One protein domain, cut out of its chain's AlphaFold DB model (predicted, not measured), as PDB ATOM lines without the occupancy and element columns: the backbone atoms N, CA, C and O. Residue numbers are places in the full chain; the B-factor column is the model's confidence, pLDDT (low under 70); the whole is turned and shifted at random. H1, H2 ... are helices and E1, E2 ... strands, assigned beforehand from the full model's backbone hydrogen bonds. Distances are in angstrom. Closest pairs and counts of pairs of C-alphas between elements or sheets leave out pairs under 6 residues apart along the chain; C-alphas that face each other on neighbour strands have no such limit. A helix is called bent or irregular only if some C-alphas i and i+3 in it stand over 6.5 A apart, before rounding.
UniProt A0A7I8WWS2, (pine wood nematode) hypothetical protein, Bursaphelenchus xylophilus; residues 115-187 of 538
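Overview. This is residues 115 to 187 of the 538 residues of the protein "(pine wood nematode) hypothetical protein" of Bursaphelenchus xylophilus (UniProt A0A7I8WWS2). A small sheet of three strands has H1 packed lengthwise over one face, along E2 and E3, while no named helix covers the other face; H2 meets the sheet only with its residues 175 to 179. A loop of residues 146 to 159 makes one end of the longest axis, and the link from E3 to H2 reaches to the other end. The 73 printed residues include two named helices and three named strands, in the order H1, E1, E2, E3, H2, and the class is mixed, helices and strands. The sheet's order is E1, E2, E3, all antiparallel. The whole is compact, with a radius of gyration of the C-alphas of 12.3 A and spans of 36 by 26 by 17 A.

Along the chain. Strand E1, residues 129 to 135, measures 17.2 A from first to last C-alpha, starting at (119.466, 111.855, 150.037). E2, residues 140 to 145, measures 16.1 A, and E3, residues 160 to 164, 13.3 A. H1, residues 116 to 124, begins at C-alpha 116 (132.485, 117.347, 149.882) and measures 10.0 A; it is neither bent nor irregular, but only just: C-alphas 121 and 124 are 6.3 A apart. H2, residues 175 to 185, measures 15.5 A and ends at C-alpha 185 (129.061, 109.563, 163.358).

Arrangement. E1, E2 and E3 form a meander, each strand the antiparallel neighbour of the one before. The hairpin E1 and E2 has directions 163 degrees apart, with N 133 and O 142 within hydrogen-bond range at 2.8 A. The hairpin E2 and E3 has directions 154 degrees apart, with N 163 and O 141 within hydrogen-bond range at 2.7 A. H1 is on the sheet at a height over the sheet of 9.2 A, over E2 and E3. It runs along the strands, at 15 degrees to E3 on the local plane. The closest C-alphas of H1 and E3, those of Phe 116 and Val 163, are 5.8 A apart. H2 only grazes the sheet, with its residues 175 to 179; its closest C-alpha pair with E1 is Phe 175 and Tyr 134, 7.4 A. H1 and H2 only just touch, with 3 pairs of C-alphas within 8 A, the closest being Val 120 and Val 182 at 7.7 A. They run the same way at a steep tilt of 52 degrees. Every O i to N i+4 pair is within hydrogen-bond range in H2, and 4 of 5 are in H1.

Size, cuts and confidence. The two C-alphas farthest apart, those of Lys 154 and Glu 171, are 37.0 A from each other. The printed part has no cut. The link from E2 to E3 is long, with 14 residues, and in it residues 150 to 151 pair antiparallel with residues 154 to 155. Mean pLDDT of the printed part is 78.2, and residues 167 to 173 and 186 to 187 are under 70 in this predicted model.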
ATOM      1  N   PRO A 115     131.755 121.471 147.315       91.00
ATOM      2  CA  PRO A 115     132.768 120.730 148.064       91.00
ATOM      3  C   PRO A 115     132.163 119.583 148.888       91.00
ATOM      4  O   PRO A 115     131.062 119.703 149.421       91.00
ATOM      5  N   PHE A 116     132.913 118.493 149.067       89.19
ATOM      6  CA  PHE A 116     132.485 117.347 149.882       89.19
ATOM      7  C   PHE A 116     132.065 117.712 151.315       89.19
ATOM      8  O   PHE A 116     131.077 117.184 151.815       89.19
ATOM      9  N   ASN A 117     132.764 118.648 151.962       89.00
ATOM     10  CA  ASN A 117     132.413 119.079 153.317       89.00
ATOM     11  C   ASN A 117     131.042 119.769 153.358       89.00
ATOM     12  O   ASN A 117     130.233 119.470 154.232       89.00
ATOM     13  N   ASP A 118     130.742 120.622 152.376       89.94
ATOM     14  CA  ASP A 118     129.439 121.285 152.262       89.94
ATOM     15  C   ASP A 118     128.331 120.269 151.984       89.94
ATOM     16  O   ASP A 118     127.235 120.368 152.537       89.94
ATOM     17  N   PHE A 119     128.624 119.265 151.156       91.06
ATOM     18  CA  PHE A 119     127.723 118.144 150.927       91.06
ATOM     19  C   PHE A 119     127.398 117.410 152.234       91.06
ATOM     20  O   PHE A 119     126.226 117.212 152.555       91.06
ATOM     21  N   VAL A 120     128.421 117.064 153.013       88.44
ATOM     22  CA  VAL A 120     128.264 116.388 154.303       88.44
ATOM     23  C   VAL A 120     127.444 117.233 155.280       88.44
ATOM     24  O   VAL A 120     126.489 116.742 155.881       88.44
ATOM     25  N   GLU A 121     127.790 118.507 155.448       87.12
ATOM     26  CA  GLU A 121     127.165 119.348 156.466       87.12
ATOM     27  C   GLU A 121     125.738 119.770 156.130       87.12
ATOM     28  O   GLU A 121     124.932 119.914 157.048       87.12
ATOM     29  N   LYS A 122     125.422 119.963 154.849       87.75
ATOM     30  CA  LYS A 122     124.126 120.512 154.435       87.75
ATOM     31  C   LYS A 122     123.172 119.446 153.930       87.75
ATOM     32  O   LYS A 122     122.000 119.464 154.283       87.75
ATOM     33  N   PHE A 123     123.667 118.526 153.107       87.94
ATOM     34  CA  PHE A 123     122.825 117.565 152.400       87.94
ATOM     35  C   PHE A 123     122.782 116.224 153.119       87.94
ATOM     36  O   PHE A 123     121.699 115.701 153.364       87.94
ATOM     37  N   LEU A 124     123.939 115.687 153.519       84.50
ATOM     38  CA  LEU A 124     123.989 114.393 154.199       84.50
ATOM     39  C   LEU A 124     123.330 114.476 155.581       84.50
ATOM     40  O   LEU A 124     122.479 113.653 155.894       84.50
ATOM     41  N   LYS A 125     123.626 115.524 156.366       79.12
ATOM     42  CA  LYS A 125     122.965 115.773 157.664       79.12
ATOM     43  C   LYS A 125     121.454 115.999 157.570       79.12
ATOM     44  O   LYS A 125     120.767 115.765 158.560       79.12
ATOM     45  N   ALA A 126     120.941 116.468 156.432       80.56
ATOM     46  CA  ALA A 126     119.503 116.658 156.256       80.56
ATOM     47  C   ALA A 126     118.749 115.323 156.137       80.56
ATOM     48  O   ALA A 126     117.555 115.288 156.399       80.56
ATOM     49  N   GLY A 127     119.425 114.227 155.764       74.12
ATOM     50  CA  GLY A 127     118.791 112.918 155.572       74.12
ATOM     51  C   GLY A 127     117.932 112.812 154.305       74.12
ATOM     52  O   GLY A 127     117.284 111.797 154.087       74.12
ATOM     53  N   GLU A 128     117.958 113.828 153.441       79.50
ATOM     54  CA  GLU A 128     117.107 113.961 152.247       79.50
ATOM     55  C   GLU A 128     117.727 113.342 150.980       79.50
ATOM     56  O   GLU A 128     117.345 113.659 149.849       79.50
ATOM     57  N   ILE A 129     118.722 112.468 151.141       83.19
ATOM     58  CA  ILE A 129     119.466 111.855 150.037       83.19
ATOM     59  C   ILE A 129     118.902 110.469 149.739       83.19
ATOM     60  O   ILE A 129     118.901 109.587 150.590       83.19
ATOM     61  N   LYS A 130     118.499 110.256 148.487       77.56
ATOM     62  CA  LYS A 130     117.948 108.988 148.004       77.56
ATOM     63  C   LYS A 130     119.038 107.978 147.641       77.56
ATOM     64  O   LYS A 130     118.939 106.807 147.989       77.56
ATOM     65  N   TYR A 131     120.041 108.410 146.876       76.06
ATOM     66  CA  TYR A 131     121.222 107.611 146.532       76.06
ATOM     67  C   TYR A 131     122.360 108.504 146.028       76.06
ATOM     68  O   TYR A 131     122.136 109.643 145.610       76.06
ATOM     69  N   ILE A 132     123.582 107.968 146.034       83.94
ATOM     70  CA  ILE A 132     124.788 108.656 145.566       83.94
ATOM     71  C   ILE A 132     125.501 107.775 144.537       83.94
ATOM     72  O   ILE A 132     125.674 106.579 144.757       83.94
ATOM     73  N   ILE A 133     125.915 108.364 143.416       80.56
ATOM     74  CA  ILE A 133     126.731 107.713 142.386       80.56
ATOM     75  C   ILE A 133     128.065 108.442 142.322       80.56
ATOM     76  O   ILE A 133     128.105 109.623 141.982       80.56
ATOM     77  N   TYR A 134     129.160 107.752 142.625       81.88
ATOM     78  CA  TYR A 134     130.498 108.323 142.509       81.88
ATOM     79  C   TYR A 134     131.135 107.976 141.161       81.88
ATOM     80  O   TYR A 134     131.111 106.821 140.742       81.88
ATOM     81  N   SER A 135     131.714 108.978 140.494       78.06
ATOM     82  CA  SER A 135     132.492 108.829 139.263       78.06
ATOM     83  C   SER A 135     133.978 109.089 139.555       78.06
ATOM     84  O   SER A 135     134.415 110.248 139.567       78.06
ATOM     85  N   PRO A 136     134.787 108.030 139.779       73.62
ATOM     86  CA  PRO A 136     136.203 108.175 140.116       73.62
ATOM     87  C   PRO A 136     137.013 108.864 139.016       73.62
ATOM     88  O   PRO A 136     137.945 109.607 139.307       73.62
ATOM     89  N   SER A 137     136.639 108.654 137.749       70.81
ATOM     90  CA  SER A 137     137.328 109.229 136.588       70.81
ATOM     91  C   SER A 137     137.208 110.752 136.506       70.81
ATOM     92  O   SER A 137     138.063 111.398 135.907       70.81
ATOM     93  N   GLN A 138     136.167 111.328 137.112       72.88
ATOM     94  CA  GLN A 138     135.906 112.768 137.106       72.88
ATOM     95  C   GLN A 138     136.168 113.427 138.468       72.88
ATOM     96  O   GLN A 138     136.203 114.654 138.544       72.88
ATOM     97  N   GLY A 139     136.359 112.645 139.538       78.88
ATOM     98  CA  GLY A 139     136.454 113.175 140.903       78.88
ATOM     99  C   GLY A 139     135.174 113.900 141.328       78.88
ATOM    100  O   GLY A 139     135.220 114.928 142.008       78.88
ATOM    101  N   VAL A 140     134.026 113.409 140.855       83.19
ATOM    102  CA  VAL A 140     132.704 113.990 141.113       83.19
ATOM    103  C   VAL A 140     131.753 112.878 141.538       83.19
ATOM    104  O   VAL A 140     131.692 111.822 140.910       83.19
ATOM    105  N   ALA A 141     131.000 113.116 142.607       86.12
ATOM    106  CA  ALA A 141     129.834 112.327 142.975       86.12
ATOM    107  C   ALA A 141     128.551 113.072 142.600       86.12
ATOM    108  O   ALA A 141     128.486 114.296 142.631       86.12
ATOM    109  N   MET A 142     127.515 112.323 142.262       86.38
ATOM    110  CA  MET A 142     126.170 112.822 142.024       86.38
ATOM    111  C   MET A 142     125.260 112.274 143.117       86.38
ATOM    112  O   MET A 142     125.072 111.062 143.209       86.38
ATOM    113  N   ALA A 143     124.692 113.156 143.932       86.06
ATOM    114  CA  ALA A 143     123.700 112.803 144.938       86.06
ATOM    115  C   ALA A 143     122.300 113.149 144.421       86.06
ATOM    116  O   ALA A 143     122.042 114.291 144.043       86.06
ATOM    117  N   GLN A 144     121.398 112.168 144.395       83.31
ATOM    118  CA  GLN A 144     119.983 112.389 144.102       83.31
ATOM    119  C   GLN A 144     119.224 112.613 145.411       83.31
ATOM    120  O   GLN A 144     119.353 111.823 146.346       83.31
ATOM    121  N   LEU A 145     118.421 113.672 145.455       82.38
ATOM    122  CA  LEU A 145     117.594 114.033 146.604       82.38
ATOM    123  C   LEU A 145     116.182 113.436 146.490       82.38
ATOM    124  O   LEU A 145     115.738 113.062 145.398       82.38
ATOM    125  N   HIS A 146     115.478 113.340 147.617       76.12
ATOM    126  CA  HIS A 146     114.048 113.029 147.646       76.12
ATOM    127  C   HIS A 146     113.210 114.150 147.001       76.12
ATOM    128  O   HIS A 146     113.631 115.306 146.899       76.12
ATOM    129  N   GLU A 147     112.018 113.807 146.505       73.69
ATOM    130  CA  GLU A 147     111.110 114.790 145.906       73.69
ATOM    131  C   GLU A 147     110.590 115.741 146.991       73.69
ATOM    132  O   GLU A 147     110.026 115.296 147.985       73.69
ATOM    133  N   GLY A 148     110.807 117.047 146.815       73.06
ATOM    134  CA  GLY A 148     110.469 118.048 147.832       73.06
ATOM    135  C   GLY A 148     111.493 118.196 148.962       73.06
ATOM    136  O   GLY A 148     111.168 118.842 149.957       73.06
ATOM    137  N   ALA A 149     112.707 117.648 148.806       77.12
ATOM    138  CA  ALA A 149     113.786 117.718 149.795       77.12
ATOM    139  C   ALA A 149     113.954 119.117 150.410       77.12
ATOM    140  O   ALA A 149     114.061 120.121 149.696       77.12
ATOM    141  N   VAL A 150     114.021 119.177 151.742       78.25
ATOM    142  CA  VAL A 150     114.182 120.423 152.498       78.25
ATOM    143  C   VAL A 150     115.600 120.505 153.050       78.25
ATOM    144  O   VAL A 150     115.963 119.810 153.992       78.25
ATOM    145  N   ILE A 151     116.405 121.404 152.490       83.38
ATOM    146  CA  ILE A 151     117.796 121.620 152.899       83.38
ATOM    147  C   ILE A 151     117.874 122.950 153.650       83.38
ATOM    148  O   ILE A 151     117.412 123.978 153.154       83.38
ATOM    149  N   GLU A 152     118.405 122.932 154.876       83.94
ATOM    150  CA  GLU A 152     118.479 124.112 155.762       83.94
ATOM    151  C   GLU A 152     117.115 124.818 155.962       83.94
ATOM    152  O   GLU A 152     117.019 126.045 156.040       83.94
ATOM    153  N   GLY A 153     116.029 124.040 156.019       77.44
ATOM    154  CA  GLY A 153     114.672 124.562 156.214       77.44
ATOM    155  C   GLY A 153     114.052 125.216 154.975       77.44
ATOM    156  O   GLY A 153     112.983 125.820 155.083       77.44
ATOM    157  N   LYS A 154     114.689 125.109 153.800       82.94
ATOM    158  CA  LYS A 154     114.148 125.597 152.526       82.94
ATOM    159  C   LYS A 154     113.978 124.452 151.526       82.94
ATOM    160  O   LYS A 154     114.864 123.604 151.429       82.94
ATOM    161  N   PRO A 155     112.876 124.427 150.757       80.44
ATOM    162  CA  PRO A 155     112.704 123.441 149.700       80.44
ATOM    163  C   PRO A 155     113.793 123.634 148.648       80.44
ATOM    164  O   PRO A 155     114.018 124.748 148.160       80.44
ATOM    165  N   TRP A 156     114.484 122.551 148.319       83.81
ATOM    166  CA  TRP A 156     115.560 122.579 147.352       83.81
ATOM    167  C   TRP A 156     114.995 122.379 145.937       83.81
ATOM    168  O   TRP A 156     114.268 121.417 145.688       83.81
ATOM    169  N   PRO A 157     115.289 123.285 144.987       77.19
ATOM    170  CA  PRO A 157     114.607 123.303 143.694       77.19
ATOM    171  C   PRO A 157     115.087 122.214 142.726       77.19
ATOM    172  O   PRO A 157     114.406 121.936 141.742       77.19
ATOM    173  N   GLN A 158     116.266 121.629 142.958       81.50
ATOM    174  CA  GLN A 158     116.879 120.664 142.043       81.50
ATOM    175  C   GLN A 158     116.834 119.245 142.627       81.50
ATOM    176  O   GLN A 158     117.221 119.043 143.767       81.50
ATOM    177  N   PRO A 159     116.455 118.210 141.865       79.69
ATOM    178  CA  PRO A 159     116.394 116.838 142.381       79.69
ATOM    179  C   PRO A 159     117.778 116.185 142.552       79.69
ATOM    180  O   PRO A 159     117.874 115.000 142.879       79.69
ATOM    181  N   MET A 160     118.856 116.916 142.260       85.00
ATOM    182  CA  MET A 160     120.219 116.405 142.272       85.00
ATOM    183  C   MET A 160     121.231 117.483 142.654       85.00
ATOM    184  O   MET A 160     121.006 118.674 142.440       85.00
ATOM    185  N   VAL A 161     122.360 117.032 143.194       89.00
ATOM    186  CA  VAL A 161     123.503 117.861 143.578       89.00
ATOM    187  C   VAL A 161     124.788 117.173 143.131       89.00
ATOM    188  O   VAL A 161     124.968 115.970 143.335       89.00
ATOM    189  N   LEU A 162     125.679 117.941 142.508       89.94
ATOM    190  CA  LEU A 162     127.012 117.486 142.129       89.94
ATOM    191  C   LEU A 162     127.989 117.807 143.255       89.94
ATOM    192  O   LEU A 162     128.036 118.933 143.732       89.94
ATOM    193  N   VAL A 163     128.781 116.825 143.658       89.62
ATOM    194  CA  VAL A 163     129.723 116.906 144.770       89.62
ATOM    195  C   VAL A 163     131.124 116.718 144.219       89.62
ATOM    196  O   VAL A 163     131.464 115.661 143.692       89.62
ATOM    197  N   GLN A 164     131.955 117.741 144.336       89.00
ATOM    198  CA  GLN A 164     133.359 117.656 143.991       89.00
ATOM    199  C   GLN A 164     134.123 116.935 145.098       89.00
ATOM    200  O   GLN A 164     134.149 117.365 146.253       89.00
ATOM    201  N   TYR A 165     134.800 115.861 144.711       85.31
ATOM    202  CA  TYR A 165     135.598 115.048 145.606       85.31
ATOM    203  C   TYR A 165     136.969 114.791 144.984       85.31
ATOM    204  O   TYR A 165     137.150 113.941 144.115       85.31
ATOM    205  N   LYS A 166     137.952 115.586 145.417       71.06
ATOM    206  CA  LYS A 166     139.350 115.445 145.005       71.06
ATOM    207  C   LYS A 166     140.121 114.777 146.131       71.06
ATOM    208  O   LYS A 166     140.482 115.440 147.101       71.06
ATOM    209  N   HIS A 167     140.374 113.478 146.005       62.19
ATOM    210  CA  HIS A 167     141.212 112.781 146.974       62.19
ATOM    211  C   HIS A 167     142.682 113.218 146.806       62.19
ATOM    212  O   HIS A 167     143.191 113.209 145.681       62.19
ATOM    213  N   PRO A 168     143.389 113.590 147.886       56.78
ATOM    214  CA  PRO A 168     144.738 114.151 147.796       56.78
ATOM    215  C   PRO A 168     145.824 113.164 147.332       56.78
ATOM    216  O   PRO A 168     146.901 113.607 146.948       56.78
ATOM    217  N   THR A 169     145.576 111.849 147.344       55.78
ATOM    218  CA  THR A 169     146.625 110.830 147.099       55.78
ATOM    219  C   THR A 169     146.503 110.018 145.805       55.78
ATOM    220  O   THR A 169     147.356 109.173 145.566       55.78
ATOM    221  N   GLY A 170     145.505 110.249 144.945       53.41
ATOM    222  CA  GLY A 170     145.409 109.561 143.640       53.41
ATOM    223  C   GLY A 170     145.183 108.036 143.681       53.41
ATOM    224  O   GLY A 170     145.053 107.419 142.627       53.41
ATOM    225  N   GLU A 171     145.101 107.424 144.863       52.00
ATOM    226  CA  GLU A 171     144.608 106.057 145.043       52.00
ATOM    227  C   GLU A 171     143.079 106.040 144.955       52.00
ATOM    228  O   GLU A 171     142.431 107.011 145.354       52.00
ATOM    229  N   ASN A 172     142.518 104.944 144.422       51.66
ATOM    230  CA  ASN A 172     141.079 104.706 144.280       51.66
ATOM    231  C   ASN A 172     140.338 105.148 145.542       51.66
ATOM    232  O   ASN A 172     140.388 104.507 146.589       51.66
ATOM    233  N   SER A 173     139.708 106.306 145.430       57.78
ATOM    234  CA  SER A 173     139.245 107.065 146.569       57.78
ATOM    235  C   SER A 173     138.019 106.389 147.174       57.78
ATOM    236  O   SER A 173     137.003 106.231 146.490       57.78
ATOM    237  N   ASN A 174     138.087 106.025 148.451       73.94
ATOM    238  CA  ASN A 174     136.979 105.408 149.174       73.94
ATOM    239  C   ASN A 174     135.934 106.459 149.597       73.94
ATOM    240  O   ASN A 174     135.598 106.558 150.776       73.94
ATOM    241  N   PHE A 175     135.398 107.221 148.635       79.81
ATOM    242  CA  PHE A 175     134.308 108.185 148.844       79.81
ATOM    243  C   PHE A 175     133.168 107.556 149.659       79.81
ATOM    244  O   PHE A 175     132.691 108.131 150.632       79.81
ATOM    245  N   GLU A 176     132.791 106.318 149.319       75.62
ATOM    246  CA  GLU A 176     131.770 105.570 150.056       75.62
ATOM    247  C   GLU A 176     132.143 105.311 151.520       75.62
ATOM    248  O   GLU A 176     131.271 105.358 152.381       75.62
ATOM    249  N   ALA A 177     133.412 105.026 151.826       76.50
ATOM    250  CA  ALA A 177     133.827 104.764 153.203       76.50
ATOM    251  C   ALA A 177     133.804 106.040 154.049       76.50
ATOM    252  O   ALA A 177     133.447 105.979 155.222       76.50
ATOM    253  N   GLU A 178     134.144 107.191 153.464       81.06
ATOM    254  CA  GLU A 178     134.058 108.483 154.149       81.06
ATOM    255  C   GLU A 178     132.609 108.905 154.386       81.06
ATOM    256  O   GLU A 178     132.277 109.294 155.504       81.06
ATOM    257  N   VAL A 179     131.728 108.744 153.391       82.25
ATOM    258  CA  VAL A 179     130.285 108.966 153.575       82.25
ATOM    259  C   VAL A 179     129.738 108.053 154.673       82.25
ATOM    260  O   VAL A 179     129.095 108.545 155.595       82.25
ATOM    261  N   ARG A 180     130.069 106.755 154.653       75.06
ATOM    262  CA  ARG A 180     129.624 105.796 155.679       75.06
ATOM    263  C   ARG A 180     130.156 106.120 157.070       75.06
ATOM    264  O   ARG A 180     129.428 105.984 158.045       75.06
ATOM    265  N   LYS A 181     131.407 106.566 157.181       80.50
ATOM    266  CA  LYS A 181     131.983 106.988 158.463       80.50
ATOM    267  C   LYS A 181     131.216 108.180 159.041       80.50
ATOM    268  O   LYS A 181     130.910 108.199 160.227       80.50
ATOM    269  N   VAL A 182     130.877 109.150 158.197       79.62
ATOM    270  CA  VAL A 182     130.088 110.319 158.600       79.62
ATOM    271  C   VAL A 182     128.651 109.925 158.956       79.62
ATOM    272  O   VAL A 182     128.112 110.399 159.949       79.62
ATOM    273  N   GLU A 183     128.031 109.026 158.196       72.94
ATOM    274  CA  GLU A 183     126.722 108.451 158.519       72.94
ATOM    275  C   GLU A 183     126.728 107.731 159.878       72.94
ATOM    276  O   GLU A 183     125.798 107.898 160.668       72.94
ATOM    277  N   GLU A 184     127.788 106.979 160.190       72.25
ATOM    278  CA  GLU A 184     127.992 106.344 161.496       72.25
ATOM    279  C   GLU A 184     128.137 107.378 162.623       72.25
ATOM    280  O   GLU A 184     127.493 107.231 163.665       72.25
ATOM    281  N   GLU A 185     128.916 108.444 162.411       73.75
ATOM    282  CA  GLU A 185     129.061 109.563 163.358       73.75
ATOM    283  C   GLU A 185     127.731 110.304 163.594       73.75
ATOM    284  O   GLU A 185     127.457 110.755 164.706       73.75
ATOM    285  N   LEU A 186     126.877 110.382 162.571       65.62
ATOM    286  CA  LEU A 186     125.549 111.002 162.628       65.62
ATOM    287  C   LEU A 186     124.442 110.037 163.094       65.62
ATOM    288  O   LEU A 186     123.285 110.437 163.217       65.62
ATOM    289  N   GLY A 187     124.765 108.767 163.363       55.03
ATOM    290  CA  GLY A 187     123.797 107.743 163.771       55.03
ATOM    291  C   GLY A 187     122.860 107.259 162.653       55.03
ATOM    292  O   GLY A 187     121.962 106.449 162.915       55.03
TER     293      GLY A 187